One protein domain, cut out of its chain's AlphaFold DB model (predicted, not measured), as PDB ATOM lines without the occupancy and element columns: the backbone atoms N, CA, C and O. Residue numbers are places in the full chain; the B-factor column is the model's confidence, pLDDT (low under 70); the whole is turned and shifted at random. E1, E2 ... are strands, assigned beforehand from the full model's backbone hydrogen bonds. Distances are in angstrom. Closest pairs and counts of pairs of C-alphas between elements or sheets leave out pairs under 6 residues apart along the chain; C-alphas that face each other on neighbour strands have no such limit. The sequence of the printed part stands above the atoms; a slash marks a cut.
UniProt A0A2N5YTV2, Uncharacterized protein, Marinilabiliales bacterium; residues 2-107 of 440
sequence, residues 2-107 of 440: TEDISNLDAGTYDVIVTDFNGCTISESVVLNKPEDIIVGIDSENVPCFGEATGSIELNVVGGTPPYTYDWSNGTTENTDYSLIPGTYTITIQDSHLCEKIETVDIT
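This is residues 2 to 107 of the 440 residues of an uncharacterized protein of Marinilabiliales bacterium (UniProt A0A2N5YTV2). What does the model look like? It has two lobes along one line: a small sandwich, in which the sheet of E3, E4 and E6 faces the sheet of E5, E7 and E8, and a hairpin of E1 and E2 beyond one end of it, apart from its six strands. Residues 2 to 7 stick out from the hairpin lobe. What is it built of? The printed part has 106 residues, with no named helix and eight named strands, E1 to E8 in order along the chain; the class is all strand, and the sheets, ordered E3 - E4 - E6, E5 - E7 - E8 and E1 - E2, are antiparallel. The whole is extended, with a radius of gyration of the C-alphas of 22.7 A and spans of 83 by 20 by 17 A.

Where is the sandwich? In one sheet E3 is residues 38 to 44, 20.0 A long, E4 is residues 54 to 61, 23.6 A, and E6 is residues 79 to 83. In the other, E5 is residues 68 to 71, E7 is residues 86 to 93 and E8 is residues 99 to 106, the last two 22.7 A each; E8 ends at C-alpha 106, (-14.152, -1.371, -34.679). Where is the remaining sheet? E1, residues 11 to 18, is 22.3 A long and begins at C-alpha 11, (-42.165, -11.236, -63.817). E2, residues 24 to 31, is 22.5 A long.

How are the sandwich's sheets built? E3 and E4 form an antiparallel hairpin at 163 degrees, with N 40 and O 59 within hydrogen-bond range at 2.8 A; E4 and E6 are antiparallel too, with N 56 and O 80 at 2.8 A. E7 is the inner strand of the other sheet: N 70 of E5 and O 91 are 3.0 A apart, and in the hairpin of E7 and E8 N 88 and O 104 are 2.8 A apart. How do the two sheets face each other? In this sandwich, two sheets face to face, the facing parts are 9.5 A centre to centre and the best planes 14 degrees apart. The closest C-alphas of E4 and E8 are those of Gly 54 and Ile 106, 6.5 A apart. What of E1 and E2? They form an antiparallel hairpin at 161 degrees, with N 13 and O 29 2.8 A apart.

How large is it? The outline is a rod, and the two C-alphas farthest apart, those of Asn 21 and Phe 49, are 83.0 A apart. Is there a cut or a long link? The printed part has no cut, and no link is long; the link from E2 to E3 is short, with 6 residues. Where is confidence low? The mean pLDDT of the printed part is 89.3, and residues 2 to 3 are under 70.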
ATOM      1  N   THR A   2     -43.873 -29.020 -72.013       57.97
ATOM      2  CA  THR A   2     -43.878 -29.516 -70.634       57.97
ATOM      3  C   THR A   2     -44.876 -28.671 -69.846       57.97
ATOM      4  O   THR A   2     -45.006 -27.483 -70.127       57.97
ATOM      5  N   GLU A   3     -45.638 -29.296 -68.952       68.25
ATOM      6  CA  GLU A   3     -46.567 -28.593 -68.051       68.25
ATOM      7  C   GLU A   3     -45.800 -27.670 -67.093       68.25
ATOM      8  O   GLU A   3     -46.260 -26.575 -66.786       68.25
ATOM      9  N   ASP A   4     -44.579 -28.072 -66.737       77.56
ATOM     10  CA  ASP A   4     -43.729 -27.347 -65.805       77.56
ATOM     11  C   ASP A   4     -42.648 -26.530 -66.523       77.56
ATOM     12  O   ASP A   4     -41.975 -27.005 -67.451       77.56
ATOM     13  N   ILE A   5     -42.461 -25.305 -66.032       76.06
ATOM     14  CA  ILE A   5     -41.324 -24.427 -66.311       76.06
ATOM     15  C   ILE A   5     -40.681 -24.041 -64.973       76.06
ATOM     16  O   ILE A   5     -41.371 -23.732 -64.006       76.06
ATOM     17  N   SER A   6     -39.353 -24.097 -64.900       79.00
ATOM     18  CA  SER A   6     -38.568 -23.873 -63.677       79.00
ATOM     19  C   SER A   6     -37.464 -22.843 -63.919       79.00
ATOM     20  O   SER A   6     -37.060 -22.652 -65.065       79.00
ATOM     21  N   ASN A   7     -36.928 -22.244 -62.847       72.62
ATOM     22  CA  ASN A   7     -35.898 -21.187 -62.884       72.62
ATOM     23  C   ASN A   7     -36.351 -19.923 -63.628       72.62
ATOM     24  O   ASN A   7     -35.637 -19.391 -64.475       72.62
ATOM     25  N   LEU A   8     -37.572 -19.483 -63.339       78.75
ATOM     26  CA  LEU A   8     -38.124 -18.250 -63.877       78.75
ATOM     27  C   LEU A   8     -37.670 -17.045 -63.051       78.75
ATOM     28  O   LEU A   8     -37.747 -17.078 -61.823       78.75
ATOM     29  N   ASP A   9     -37.269 -15.974 -63.728       78.31
ATOM     30  CA  ASP A   9     -37.034 -14.678 -63.092       78.31
ATOM     31  C   ASP A   9     -38.357 -14.064 -62.607       78.31
ATOM     32  O   ASP A   9     -39.443 -14.430 -63.066       78.31
ATOM     33  N   ALA A  10     -38.289 -13.083 -61.706       78.69
ATOM     34  CA  ALA A  10     -39.469 -12.313 -61.324       78.69
ATOM     35  C   ALA A  10     -40.104 -11.627 -62.547       78.69
ATOM     36  O   ALA A  10     -39.420 -11.037 -63.384       78.69
ATOM     37  N   GLY A  11     -41.427 -11.694 -62.649       81.12
ATOM     38  CA  GLY A  11     -42.165 -11.236 -63.817       81.12
ATOM     39  C   GLY A  11     -43.600 -11.744 -63.829       81.12
ATOM     40  O   GLY A  11     -44.003 -12.549 -62.994       81.12
ATOM     41  N   THR A  12     -44.395 -11.255 -64.775       84.12
ATOM     42  CA  THR A  12     -45.738 -11.795 -65.028       84.12
ATOM     43  C   THR A  12     -45.644 -12.817 -66.149       84.12
ATOM     44  O   THR A  12     -45.143 -12.500 -67.226       84.12
ATOM     45  N   TYR A  13     -46.108 -14.033 -65.887       86.06
ATOM     46  CA  TYR A  13     -46.116 -15.131 -66.841       86.06
ATOM     47  C   TYR A  13     -47.551 -15.446 -67.229       86.06
ATOM     48  O   TYR A  13     -48.375 -15.762 -66.371       86.06
ATOM     49  N   ASP A  14     -47.827 -15.373 -68.526       83.62
ATOM     50  CA  ASP A  14     -49.132 -15.697 -69.086       83.62
ATOM     51  C   ASP A  14     -49.126 -17.138 -69.604       83.62
ATOM     52  O   ASP A  14     -48.342 -17.500 -70.486       83.62
ATOM     53  N   VAL A  15     -50.029 -17.966 -69.083       84.81
ATOM     54  CA  VAL A  15     -50.285 -19.310 -69.605       84.81
ATOM     55  C   VAL A  15     -51.468 -19.223 -70.555       84.81
ATOM     56  O   VAL A  15     -52.583 -18.932 -70.132       84.81
ATOM     57  N   ILE A  16     -51.231 -19.482 -71.843       83.69
ATOM     58  CA  ILE A  16     -52.267 -19.476 -72.881       83.69
ATOM     59  C   ILE A  16     -52.529 -20.915 -73.327       83.69
ATOM     60  O   ILE A  16     -51.652 -21.570 -73.891       83.69
ATOM     61  N   VAL A  17     -53.751 -21.398 -73.108       82.12
ATOM     62  CA  VAL A  17     -54.208 -22.713 -73.570       82.12
ATOM     63  C   VAL A  17     -55.128 -22.519 -74.765       82.12
ATOM     64  O   VAL A  17     -56.174 -21.887 -74.640       82.12
ATOM     65  N   THR A  18     -54.750 -23.084 -75.912       83.81
ATOM     66  CA  THR A  18     -55.523 -23.044 -77.162       83.81
ATOM     67  C   THR A  18     -56.072 -24.431 -77.473       83.81
ATOM     68  O   THR A  18     -55.300 -25.387 -77.564       83.81
ATOM     69  N   ASP A  19     -57.388 -24.564 -77.651       80.94
ATOM     70  CA  ASP A  19     -57.989 -25.827 -78.087       80.94
ATOM     71  C   ASP A  19     -57.746 -26.101 -79.587       80.94
ATOM     72  O   ASP A  19     -57.226 -25.270 -80.334       80.94
ATOM     73  N   PHE A  20     -58.141 -27.287 -80.063       80.94
ATOM     74  CA  PHE A  20     -57.971 -27.673 -81.470       80.94
ATOM     75  C   PHE A  20     -58.776 -26.796 -82.456       80.94
ATOM     76  O   PHE A  20     -58.447 -26.750 -83.640       80.94
ATOM     77  N   ASN A  21     -59.807 -26.089 -81.978       81.50
ATOM     78  CA  ASN A  21     -60.650 -25.196 -82.775       81.50
ATOM     79  C   ASN A  21     -60.183 -23.728 -82.728       81.50
ATOM     80  O   ASN A  21     -60.808 -22.873 -83.356       81.50
ATOM     81  N   GLY A  22     -59.085 -23.431 -82.024       80.88
ATOM     82  CA  GLY A  22     -58.496 -22.096 -81.928       80.88
ATOM     83  C   GLY A  22     -59.065 -21.213 -80.814       80.88
ATOM     84  O   GLY A  22     -58.765 -20.021 -80.791       80.88
ATOM     85  N   CYS A  23     -59.871 -21.745 -79.891       80.31
ATOM     86  CA  CYS A  23     -60.342 -21.003 -78.721       80.31
ATOM     87  C   CYS A  23     -59.253 -20.952 -77.643       80.31
ATOM     88  O   CYS A  23     -58.712 -21.994 -77.275       80.31
ATOM     89  N   THR A  24     -58.958 -19.759 -77.112       83.44
ATOM     90  CA  THR A  24     -57.931 -19.561 -76.078       83.44
ATOM     91  C   THR A  24     -58.513 -19.162 -74.727       83.44
ATOM     92  O   THR A  24     -59.409 -18.321 -74.656       83.44
ATOM     93  N   ILE A  25     -57.948 -19.705 -73.650       84.50
ATOM     94  CA  ILE A  25     -58.042 -19.163 -72.287       84.50
ATOM     95  C   ILE A  25     -56.634 -18.766 -71.854       84.50
ATOM     96  O   ILE A  25     -55.678 -19.489 -72.134       84.50
ATOM     97  N   SER A  26     -56.515 -17.616 -71.196       86.25
ATOM     98  CA  SER A  26     -55.266 -17.157 -70.597       86.25
ATOM     99  C   SER A  26     -55.445 -16.919 -69.106       86.25
ATOM    100  O   SER A  26     -56.431 -16.303 -68.699       86.25
ATOM    101  N   GLU A  27     -54.466 -17.343 -68.322       87.81
ATOM    102  CA  GLU A  27     -54.340 -17.012 -66.906       87.81
ATOM    103  C   GLU A  27     -52.929 -16.478 -66.657       87.81
ATOM    104  O   GLU A  27     -51.977 -16.938 -67.290       87.81
ATOM    105  N   SER A  28     -52.800 -15.480 -65.786       84.75
ATOM    106  CA  SER A  28     -51.518 -14.854 -65.481       84.75
ATOM    107  C   SER A  28     -51.099 -15.154 -64.048       84.75
ATOM    108  O   SER A  28     -51.899 -15.083 -63.114       84.75
ATOM    109  N   VAL A  29     -49.821 -15.480 -63.871       85.00
ATOM    110  CA  VAL A  29     -49.183 -15.616 -62.561       85.00
ATOM    111  C   VAL A  29     -48.090 -14.564 -62.434       85.00
ATOM    112  O   VAL A  29     -47.260 -14.399 -63.326       85.00
ATOM    113  N   VAL A  30     -48.094 -13.819 -61.330       81.88
ATOM    114  CA  VAL A  30     -47.047 -12.838 -61.028       81.88
ATOM    115  C   VAL A  30     -46.049 -13.474 -60.073       81.88
ATOM    116  O   VAL A  30     -46.399 -13.835 -58.951       81.88
ATOM    117  N   LEU A  31     -44.802 -13.584 -60.513       80.94
ATOM    118  CA  LEU A  31     -43.666 -13.917 -59.667       80.94
ATOM    119  C   LEU A  31     -43.035 -12.608 -59.188       80.94
ATOM    120  O   LEU A  31     -42.452 -11.867 -59.979       80.94
ATOM    121  N   ASN A  32     -43.168 -12.304 -57.899       77.12
ATOM    122  CA  ASN A  32     -42.501 -11.153 -57.290       77.12
ATOM    123  C   ASN A  32     -41.055 -11.526 -56.946       77.12
ATOM    124  O   ASN A  32     -40.818 -12.618 -56.430       77.12
ATOM    125  N   LYS A  33     -40.094 -10.621 -57.181       74.12
ATOM    126  CA  LYS A  33     -38.767 -10.778 -56.572       74.12
ATOM    127  C   LYS A  33     -38.877 -10.490 -55.067       74.12
ATOM    128  O   LYS A  33     -39.645  -9.591 -54.712       74.12
ATOM    129  N   PRO A  34     -38.138 -11.201 -54.197       74.69
ATOM    130  CA  PRO A  34     -37.990 -10.793 -52.804       74.69
ATOM    131  C   PRO A  34     -37.496  -9.345 -52.706       74.69
ATOM    132  O   PRO A  34     -36.815  -8.848 -53.610       74.69
ATOM    133  N   GLU A  35     -37.854  -8.656 -51.621       85.31
ATOM    134  CA  GLU A  35     -37.241  -7.364 -51.304       85.31
ATOM    135  C   GLU A  35     -35.739  -7.557 -51.077       85.31
ATOM    136  O   GLU A  35     -35.314  -8.595 -50.569       85.31
ATOM    137  N   ASP A  36     -34.923  -6.577 -51.460       87.88
ATOM    138  CA  ASP A  36     -33.479  -6.664 -51.247       87.88
ATOM    139  C   ASP A  36     -33.187  -6.626 -49.729       87.88
ATOM    140  O   ASP A  36     -33.886  -5.947 -48.974       87.88
ATOM    141  N   ILE A  37     -32.162  -7.350 -49.270       92.00
ATOM    142  CA  ILE A  37     -31.753  -7.331 -47.858       92.00
ATOM    143  C   ILE A  37     -31.139  -5.960 -47.536       92.00
ATOM    144  O   ILE A  37     -30.151  -5.546 -48.152       92.00
ATOM    145  N   ILE A  38     -31.702  -5.269 -46.546       92.69
ATOM    146  CA  ILE A  38     -31.212  -3.997 -46.009       92.69
ATOM    147  C   ILE A  38     -30.708  -4.245 -44.589       92.69
ATOM    148  O   ILE A  38     -31.387  -4.873 -43.777       92.69
ATOM    149  N   VAL A  39     -29.517  -3.727 -44.293       93.81
ATOM    150  CA  VAL A  39     -28.834  -3.916 -43.013       93.81
ATOM    151  C   VAL A  39     -28.641  -2.553 -42.363       93.81
ATOM    152  O   VAL A  39     -27.921  -1.705 -42.889       93.81
ATOM    153  N   GLY A  40     -29.305  -2.329 -41.235       94.19
ATOM    154  CA  GLY A  40     -28.924  -1.300 -40.277       94.19
ATOM    155  C   GLY A  40     -27.819  -1.844 -39.379       94.19
ATOM    156  O   GLY A  40     -27.924  -2.973 -38.907       94.19
ATOM    157  N   ILE A  41     -26.771  -1.058 -39.166       95.50
ATOM    158  CA  ILE A  41     -25.637  -1.425 -38.318       95.50
ATOM    159  C   ILE A  41     -25.546  -0.382 -37.215       95.50
ATOM    160  O   ILE A  41     -25.437   0.810 -37.511       95.50
ATOM    161  N   ASP A  42     -25.594  -0.843 -35.974       95.94
ATOM    162  CA  ASP A  42     -25.209  -0.069 -34.802       95.94
ATOM    163  C   ASP A  42     -23.912  -0.657 -34.245       95.94
ATOM    164  O   ASP A  42     -23.758  -1.878 -34.189       95.94
ATOM    165  N   SER A  43     -22.938   0.184 -33.911       95.38
ATOM    166  CA  SER A  43     -21.616  -0.291 -33.497       95.38
ATOM    167  C   SER A  43     -20.949   0.649 -32.507       95.38
ATOM    168  O   SER A  43     -20.957   1.866 -32.715       95.38
ATOM    169  N   GLU A  44     -20.277   0.080 -31.509       96.12
ATOM    170  CA  GLU A  44     -19.481   0.814 -30.527       96.12
ATOM    171  C   GLU A  44     -18.000   0.422 -30.608       96.12
ATOM    172  O   GLU A  44     -17.637  -0.750 -30.712       96.12
ATOM    173  N   ASN A  45     -17.128   1.431 -30.568       95.31
ATOM    174  CA  ASN A  45     -15.676   1.258 -30.578       95.31
ATOM    175  C   ASN A  45     -15.147   0.830 -29.204       95.31
ATOM    176  O   ASN A  45     -15.777   1.090 -28.183       95.31
ATOM    177  N   VAL A  46     -13.944   0.253 -29.170       96.00
ATOM    178  CA  VAL A  46     -13.261  -0.076 -27.913       96.00
ATOM    179  C   VAL A  46     -12.672   1.206 -27.306       96.00
ATOM    180  O   VAL A  46     -11.788   1.803 -27.927       96.00
ATOM    181  N   PRO A  47     -13.100   1.644 -26.106       94.25
ATOM    182  CA  PRO A  47     -12.602   2.872 -25.500       94.25
ATOM    183  C   PRO A  47     -11.139   2.764 -25.060       94.25
ATOM    184  O   PRO A  47     -10.359   3.680 -25.316       94.25
ATOM    185  N   CYS A  48     -10.747   1.642 -24.446       95.00
ATOM    186  CA  CYS A  48      -9.431   1.480 -23.832       95.00
ATOM    187  C   CYS A  48      -8.536   0.494 -24.580       95.00
ATOM    188  O   CYS A  48      -8.971  -0.522 -25.122       95.00
ATOM    189  N   PHE A  49      -7.238   0.800 -24.610       94.12
ATOM    190  CA  PHE A  49      -6.254  -0.036 -25.289       94.12
ATOM    191  C   PHE A  49      -6.233  -1.459 -24.719       94.12
ATOM    192  O   PHE A  49      -6.077  -1.650 -23.515       94.12
ATOM    193  N   GLY A  50      -6.292  -2.456 -25.602       90.62
ATOM    194  CA  GLY A  50      -6.169  -3.866 -25.231       90.62
ATOM    195  C   GLY A  50      -7.440  -4.494 -24.656       90.62
ATOM    196  O   GLY A  50      -7.414  -5.677 -24.323       90.62
ATOM    197  N   GLU A  51      -8.540  -3.746 -24.568       93.94
ATOM    198  CA  GLU A  51      -9.841  -4.290 -24.188       93.94
ATOM    199  C   GLU A  51     -10.588  -4.909 -25.380       93.94
ATOM    200  O   GLU A  51     -10.269  -4.674 -26.548       93.94
ATOM    201  N   ALA A  52     -11.596  -5.720 -25.061       94.88
ATOM    202  CA  ALA A  52     -12.503  -6.360 -26.011       94.88
ATOM    203  C   ALA A  52     -13.950  -5.980 -25.667       94.88
ATOM    204  O   ALA A  52     -14.747  -6.830 -25.281       94.88
ATOM    205  N   THR A  53     -14.248  -4.682 -25.690       95.31
ATOM    206  CA  THR A  53     -15.535  -4.095 -25.266       95.31
ATOM    207  C   THR A  53     -16.325  -3.482 -26.419       95.31
ATOM    208  O   THR A  53     -17.402  -2.943 -26.196       95.31
ATOM    209  N   GLY A  54     -15.811  -3.566 -27.648       95.44
ATOM    210  CA  GLY A  54     -16.510  -3.079 -28.831       95.44
ATOM    211  C   GLY A  54     -17.694  -3.974 -29.173       95.44
ATOM    212  O   GLY A  54     -17.708  -5.163 -28.835       95.44
ATOM    213  N   SER A  55     -18.671  -3.415 -29.878       95.81
ATOM    214  CA  SER A  55     -19.888  -4.136 -30.235       95.81
ATOM    215  C   SER A  55     -20.377  -3.842 -31.642       95.81
ATOM    216  O   SER A  55     -20.133  -2.769 -32.194       95.81
ATOM    217  N   ILE A  56     -21.100  -4.803 -32.212       96.44
ATOM    218  CA  ILE A  56     -21.876  -4.648 -33.441       96.44
ATOM    219  C   ILE A  56     -23.249  -5.282 -33.222       96.44
ATOM    220  O   ILE A  56     -23.345  -6.432 -32.797       96.44
ATOM    221  N   GLU A  57     -24.308  -4.552 -33.559       95.69
ATOM    222  CA  GLU A  57     -25.690  -5.023 -33.591       95.69
ATOM    223  C   GLU A  57     -26.303  -4.767 -34.972       95.69
ATOM    224  O   GLU A  57     -26.275  -3.655 -35.505       95.69
ATOM    225  N   LEU A  58     -26.858  -5.823 -35.571       94.88
ATOM    226  CA  LEU A  58     -27.484  -5.767 -36.887       94.88
ATOM    227  C   LEU A  58     -29.010  -5.714 -36.790       94.88
ATOM    228  O   LEU A  58     -29.649  -6.580 -36.186       94.88
ATOM    229  N   ASN A  59     -29.605  -4.770 -37.517       94.19
ATOM    230  CA  ASN A  59     -31.033  -4.724 -37.809       94.19
ATOM    231  C   ASN A  59     -31.273  -5.084 -39.283       94.19
ATOM    232  O   ASN A  59     -31.021  -4.275 -40.174       94.19
ATOM    233  N   VAL A  60     -31.739  -6.306 -39.547       93.81
ATOM    234  CA  VAL A  60     -31.956  -6.802 -40.916       93.81
ATOM    235  C   VAL A  60     -33.433  -6.728 -41.291       93.81
ATOM    236  O   VAL A  60     -34.285  -7.246 -40.569       93.81
ATOM    237  N   VAL A  61     -33.729  -6.118 -42.440       93.00
ATOM    238  CA  VAL A  61     -35.069  -6.064 -43.053       93.00
ATOM    239  C   VAL A  61     -34.994  -6.411 -44.548       93.00
ATOM    240  O   VAL A  61     -33.925  -6.334 -45.150       93.00
ATOM    241  N   GLY A  62     -36.117  -6.793 -45.166       90.38
ATOM    242  CA  GLY A  62     -36.149  -7.284 -46.558       90.38
ATOM    243  C   GLY A  62     -35.711  -8.751 -46.687       90.38
ATOM    244  O   GLY A  62     -35.486  -9.421 -45.689       90.38
ATOM    245  N   GLY A  63     -35.606  -9.307 -47.892       89.44
ATOM    246  CA  GLY A  63     -35.345 -10.740 -48.101       89.44
ATOM    247  C   GLY A  63     -36.419 -11.662 -47.504       89.44
ATOM    248  O   GLY A  63     -37.515 -11.226 -47.143       89.44
ATOM    249  N   THR A  64     -36.113 -12.958 -47.398       89.69
ATOM    250  CA  THR A  64     -37.031 -13.964 -46.840       89.69
ATOM    251  C   THR A  64     -36.450 -14.665 -45.605       89.69
ATOM    252  O   THR A  64     -35.573 -15.522 -45.754       89.69
ATOM    253  N   PRO A  65     -36.958 -14.387 -44.388       89.56
ATOM    254  CA  PRO A  65     -36.512 -15.053 -43.161       89.56
ATOM    255  C   PRO A  65     -36.668 -16.589 -43.202       89.56
ATOM    256  O   PRO A  65     -37.562 -17.085 -43.893       89.56
ATOM    257  N   PRO A  66     -35.897 -17.356 -42.402       92.81
ATOM    258  CA  PRO A  66     -34.846 -16.910 -41.477       92.81
ATOM    259  C   PRO A  66     -33.567 -16.447 -42.192       92.81
ATOM    260  O   PRO A  66     -33.313 -16.860 -43.322       92.81
ATOM    261  N   TYR A  67     -32.768 -15.616 -41.515       94.06
ATOM    262  CA  TYR A  67     -31.432 -15.220 -41.975       94.06
ATOM    263  C   TYR A  67     -30.347 -16.028 -41.262       94.06
ATOM    264  O   TYR A  67     -30.517 -16.419 -40.105       94.06
ATOM    265  N   THR A  68     -29.221 -16.226 -41.936       94.31
ATOM    266  CA  THR A  68     -27.981 -16.752 -41.362       94.31
ATOM    267  C   THR A  68     -26.888 -15.695 -41.424       94.31
ATOM    268  O   THR A  68     -26.800 -14.949 -42.401       94.31
ATOM    269  N   TYR A  69     -26.051 -15.665 -40.391       95.44
ATOM    270  CA  TYR A  69     -24.960 -14.711 -40.220       95.44
ATOM    271  C   TYR A  69     -23.634 -15.471 -40.235       95.44
ATOM    272  O   TYR A  69     -23.477 -16.428 -39.478       95.44
ATOM    273  N   ASP A  70     -22.709 -15.062 -41.100       94.19
ATOM    274  CA  ASP A  70     -21.341 -15.587 -41.150       94.19
ATOM    275  C   ASP A  70     -20.337 -14.437 -41.027       94.19
ATOM    276  O   ASP A  70     -20.051 -13.717 -41.995       94.19
ATOM    277  N   TRP A  71     -19.866 -14.209 -39.802       94.31
ATOM    278  CA  TRP A  71     -18.877 -13.181 -39.514       94.31
ATOM    279  C   TRP A  71     -17.455 -13.686 -39.758       94.31
ATOM    280  O   TRP A  71     -17.095 -14.812 -39.433       94.31
ATOM    281  N   SER A  72     -16.583 -12.792 -40.218       94.19
ATOM    282  CA  SER A  72     -15.144 -13.052 -40.394       94.19
ATOM    283  C   SER A  72     -14.405 -13.509 -39.123       94.19
ATOM    284  O   SER A  72     -13.349 -14.133 -39.232       94.19
ATOM    285  N   ASN A  73     -14.946 -13.230 -37.931       90.88
ATOM    286  CA  ASN A  73     -14.426 -13.708 -36.645       90.88
ATOM    287  C   ASN A  73     -15.013 -15.073 -36.217       90.88
ATOM    288  O   ASN A  73     -14.622 -15.607 -35.180       90.88
ATOM    289  N   GLY A  74     -15.914 -15.651 -37.016       90.12
ATOM    290  CA  GLY A  74     -16.527 -16.960 -36.803       90.12
ATOM    291  C   GLY A  74     -17.790 -16.961 -35.941       90.12
ATOM    292  O   GLY A  74     -18.281 -18.046 -35.623       90.12
ATOM    293  N   THR A  75     -18.320 -15.800 -35.536       90.75
ATOM    294  CA  THR A  75     -19.619 -15.741 -34.850       90.75
ATOM    295  C   THR A  75     -20.774 -15.889 -35.843       90.75
ATOM    296  O   THR A  75     -20.655 -15.588 -37.031       90.75
ATOM    297  N   THR A  76     -21.910 -16.388 -35.349       92.81
ATOM    298  CA  THR A  76     -23.115 -16.648 -36.161       92.81
ATOM    299  C   THR A  76     -24.353 -15.921 -35.644       92.81
ATOM    300  O   THR A  76     -25.475 -16.239 -36.032       92.81
ATOM    301  N   GLU A  77     -24.155 -14.976 -34.731       92.50
ATOM    302  CA  GLU A  77     -25.214 -14.172 -34.136       92.50
ATOM    303  C   GLU A  77     -25.327 -12.828 -34.869       92.50
ATOM    304  O   GLU A  77     -24.388 -12.350 -35.509       92.50
ATOM    305  N   ASN A  78     -26.489 -12.187 -34.763       89.75
ATOM    306  CA  ASN A  78     -26.703 -10.837 -35.293       89.75
ATOM    307  C   ASN A  78     -26.140  -9.734 -34.374       89.75
ATOM    308  O   ASN A  78     -26.258  -8.555 -34.704       89.75
ATOM    309  N   THR A  79     -25.586 -10.119 -33.221       91.94
ATOM    310  CA  THR A  79     -24.982  -9.244 -32.212       91.94
ATOM    311  C   THR A  79     -23.667  -9.834 -31.705       91.94
ATOM    312  O   THR A  79     -23.565 -11.043 -31.494       91.94
ATOM    313  N   ASP A  80     -22.672  -8.979 -31.485       92.44
ATOM    314  CA  ASP A  80     -21.420  -9.302 -30.795       92.44
ATOM    315  C   ASP A  80     -21.041  -8.109 -29.909       92.44
ATOM    316  O   ASP A  80     -21.071  -6.974 -30.376       92.44
ATOM    317  N   TYR A  81     -20.726  -8.346 -28.634       91.75
ATOM    318  CA  TYR A  81     -20.430  -7.306 -27.633       91.75
ATOM    319  C   TYR A  81     -19.020  -7.447 -27.039       91.75
ATOM    320  O   TYR A  81     -18.730  -6.895 -25.977       91.75
ATOM    321  N   SER A  82     -18.155  -8.269 -27.640       93.00
ATOM    322  CA  SER A  82     -16.810  -8.531 -27.113       93.00
ATOM    323  C   SER A  82     -15.737  -8.444 -28.192       93.00
ATOM    324  O   SER A  82     -14.860  -9.302 -28.308       93.00
ATOM    325  N   LEU A  83     -15.817  -7.388 -28.999       94.19
ATOM    326  CA  LEU A  83     -14.924  -7.159 -30.124       94.19
ATOM    327  C   LEU A  83     -13.688  -6.365 -29.699       94.19
ATOM    328  O   LEU A  83     -13.774  -5.374 -28.971       94.19
ATOM    329  N   ILE A  84     -12.529  -6.790 -30.199       94.81
ATOM    330  CA  ILE A  84     -11.286  -6.005 -30.185       94.81
ATOM    331  C   ILE A  84     -11.232  -5.086 -31.418       94.81
ATOM    332  O   ILE A  84     -11.957  -5.342 -32.388       94.81
ATOM    333  N   PRO A  85     -10.355  -4.063 -31.454       95.12
ATOM    334  CA  PRO A  85     -10.188  -3.245 -32.648       95.12
ATOM    335  C   PRO A  85      -9.787  -4.085 -33.869       95.12
ATOM    336  O   PRO A  85      -8.854  -4.889 -33.810       95.12
ATOM    337  N   GLY A  86     -10.492  -3.894 -34.979       94.62
ATOM    338  CA  GLY A  86     -10.340  -4.665 -36.206       94.62
ATOM    339  C   GLY A  86     -11.486  -4.432 -37.190       94.62
ATOM    340  O   GLY A  86     -12.500  -3.822 -36.857       94.62
ATOM    341  N   THR A  87     -11.315  -4.936 -38.410       96.19
ATOM    342  CA  THR A  87     -12.342  -4.905 -39.459       96.19
ATOM    343  C   THR A  87     -13.104  -6.223 -39.462       96.19
ATOM    344  O   THR A  87     -12.503  -7.284 -39.641       96.19
ATOM    345  N   TYR A  88     -14.423  -6.152 -39.312       95.94
ATOM    346  CA  TYR A  88     -15.324  -7.296 -39.296       95.94
ATOM    347  C   TYR A  88     -16.191  -7.292 -40.552       95.94
ATOM    348  O   TYR A  88     -16.988  -6.382 -40.777       95.94
ATOM    349  N   THR A  89     -16.045  -8.329 -41.369       95.44
ATOM    350  CA  THR A  89     -16.907  -8.568 -42.532       95.44
ATOM    351  C   THR A  89     -18.005  -9.555 -42.154       95.44
ATOM    352  O   THR A  89     -17.697 -10.594 -41.568       95.44
ATOM    353  N   ILE A  90     -19.251  -9.260 -42.515       95.12
ATOM    354  CA  ILE A  90     -20.411 -10.144 -42.345       95.12
ATOM    355  C   ILE A  90     -21.012 -10.489 -43.699       95.12
ATOM    356  O   ILE A  90     -21.240  -9.605 -44.523       95.12
ATOM    357  N   THR A  91     -21.312 -11.770 -43.898       95.19
ATOM    358  CA  THR A  91     -22.195 -12.242 -44.968       95.19
ATOM    359  C   THR A  91     -23.536 -12.653 -44.368       95.19
ATOM    360  O   THR A  91     -23.602 -13.539 -43.517       95.19
ATOM    361  N   ILE A  92     -24.609 -11.990 -44.795       94.88
ATOM    362  CA  ILE A  92     -25.987 -12.273 -44.390       94.88
ATOM    363  C   ILE A  92     -26.663 -12.983 -45.549       94.88
ATOM    364  O   ILE A  92     -26.687 -12.454 -46.661       94.88
ATOM    365  N   GLN A  93     -27.225 -14.156 -45.287       93.88
ATOM    366  CA  GLN A  93     -27.944 -14.938 -46.285       93.88
ATOM    367  C   GLN A  93     -29.377 -15.196 -45.822       93.88
ATOM    368  O   GLN A  93     -29.607 -15.498 -44.652       93.88
ATOM    369  N   ASP A  94     -30.347 -15.049 -46.721       93.12
ATOM    370  CA  ASP A  94     -31.746 -15.384 -46.449       93.12
ATOM    371  C   ASP A  94     -32.077 -16.848 -46.810       93.12
ATOM    372  O   ASP A  94     -31.259 -17.587 -47.361       93.12
ATOM    373  N   SER A  95     -33.305 -17.290 -46.529       92.00
ATOM    374  CA  SER A  95     -33.741 -18.669 -46.812       92.00
ATOM    375  C   SER A  95     -33.784 -19.045 -48.303       92.00
ATOM    376  O   SER A  95     -33.889 -20.230 -48.624       92.00
ATOM    377  N   HIS A  96     -33.684 -18.066 -49.209       89.12
ATOM    378  CA  HIS A  96     -33.631 -18.248 -50.662       89.12
ATOM    379  C   HIS A  96     -32.215 -18.058 -51.233       89.12
ATOM    380  O   HIS A  96     -32.054 -17.971 -52.450       89.12
ATOM    381  N   LEU A  97     -31.190 -18.075 -50.370       86.69
ATOM    382  CA  LEU A  97     -29.771 -17.975 -50.720       86.69
ATOM    383  C   LEU A  97     -29.359 -16.619 -51.316       86.69
ATOM    384  O   LEU A  97     -28.306 -16.516 -51.946       86.69
ATOM    385  N   CYS A  98     -30.157 -15.566 -51.120       89.94
ATOM    386  CA  CYS A  98     -29.742 -14.208 -51.452       89.94
ATOM    387  C   CYS A  98     -28.739 -13.709 -50.406       89.94
ATOM    388  O   CYS A  98     -29.010 -13.793 -49.210       89.94
ATOM    389  N   GLU A  99     -27.600 -13.175 -50.854       93.19
ATOM    390  CA  GLU A  99     -26.511 -12.724 -49.982       93.19
ATOM    391  C   GLU A  99     -26.364 -11.202 -49.966       93.19
ATOM    392  O   GLU A  99     -26.502 -10.518 -50.986       93.19
ATOM    393  N   LYS A 100     -26.011 -10.679 -48.794       94.81
ATOM    394  CA  LYS A 100     -25.638  -9.287 -48.564       94.81
ATOM    395  C   LYS A 100     -24.383  -9.255 -47.698       94.81
ATOM    396  O   LYS A 100     -24.360  -9.850 -46.626       94.81
ATOM    397  N   ILE A 101     -23.350  -8.568 -48.176       95.06
ATOM    398  CA  ILE A 101     -22.074  -8.420 -47.469       95.06
ATOM    399  C   ILE A 101     -21.955  -6.992 -46.952       95.06
ATOM    400  O   ILE A 101     -22.207  -6.049 -47.705       95.06
ATOM    401  N   GLU A 102     -21.549  -6.852 -45.695       95.56
ATOM    402  CA  GLU A 102     -21.215  -5.575 -45.066       95.56
ATOM    403  C   GLU A 102     -19.880  -5.676 -44.321       95.56
ATOM    404  O   GLU A 102     -19.425  -6.763 -43.955       95.56
ATOM    405  N   THR A 103     -19.239  -4.529 -44.111       95.31
ATOM    406  CA  THR A 103     -17.971  -4.409 -43.383       95.31
ATOM    407  C   THR A 103     -18.087  -3.325 -42.325       95.31
ATOM    408  O   THR A 103     -18.535  -2.222 -42.637       95.31
ATOM    409  N   VAL A 104     -17.647  -3.620 -41.106       96.06
ATOM    410  CA  VAL A 104     -17.669  -2.693 -39.970       96.06
ATOM    411  C   VAL A 104     -16.274  -2.615 -39.364       96.06
ATOM    412  O   VAL A 104     -15.659  -3.644 -39.094       96.06
ATOM    413  N   ASP A 105     -15.782  -1.400 -39.137       96.00
ATOM    414  CA  ASP A 105     -14.506  -1.167 -38.465       96.00
ATOM    415  C   ASP A 105     -14.748  -0.826 -36.997       96.00
ATOM    416  O   ASP A 105     -15.324   0.215 -36.680       96.00
ATOM    417  N   ILE A 106     -14.260  -1.681 -36.102       96.62
ATOM    418  CA  ILE A 106     -14.152  -1.371 -34.679       96.62
ATOM    419  C   ILE A 106     -12.772  -0.769 -34.453       96.62
ATOM    420  O   ILE A 106     -11.742  -1.388 -34.721       96.62
ATOM    421  N   THR A 107     -12.743   0.461 -33.966       94.88
ATOM    422  CA  THR A 107     -11.516   1.196 -33.658       94.88
ATOM    423  C   THR A 107     -11.274   1.239 -32.152       94.88
ATOM    424  O   THR A 107     -12.143   0.902 -31.352       94.88
TER     425      THR A 107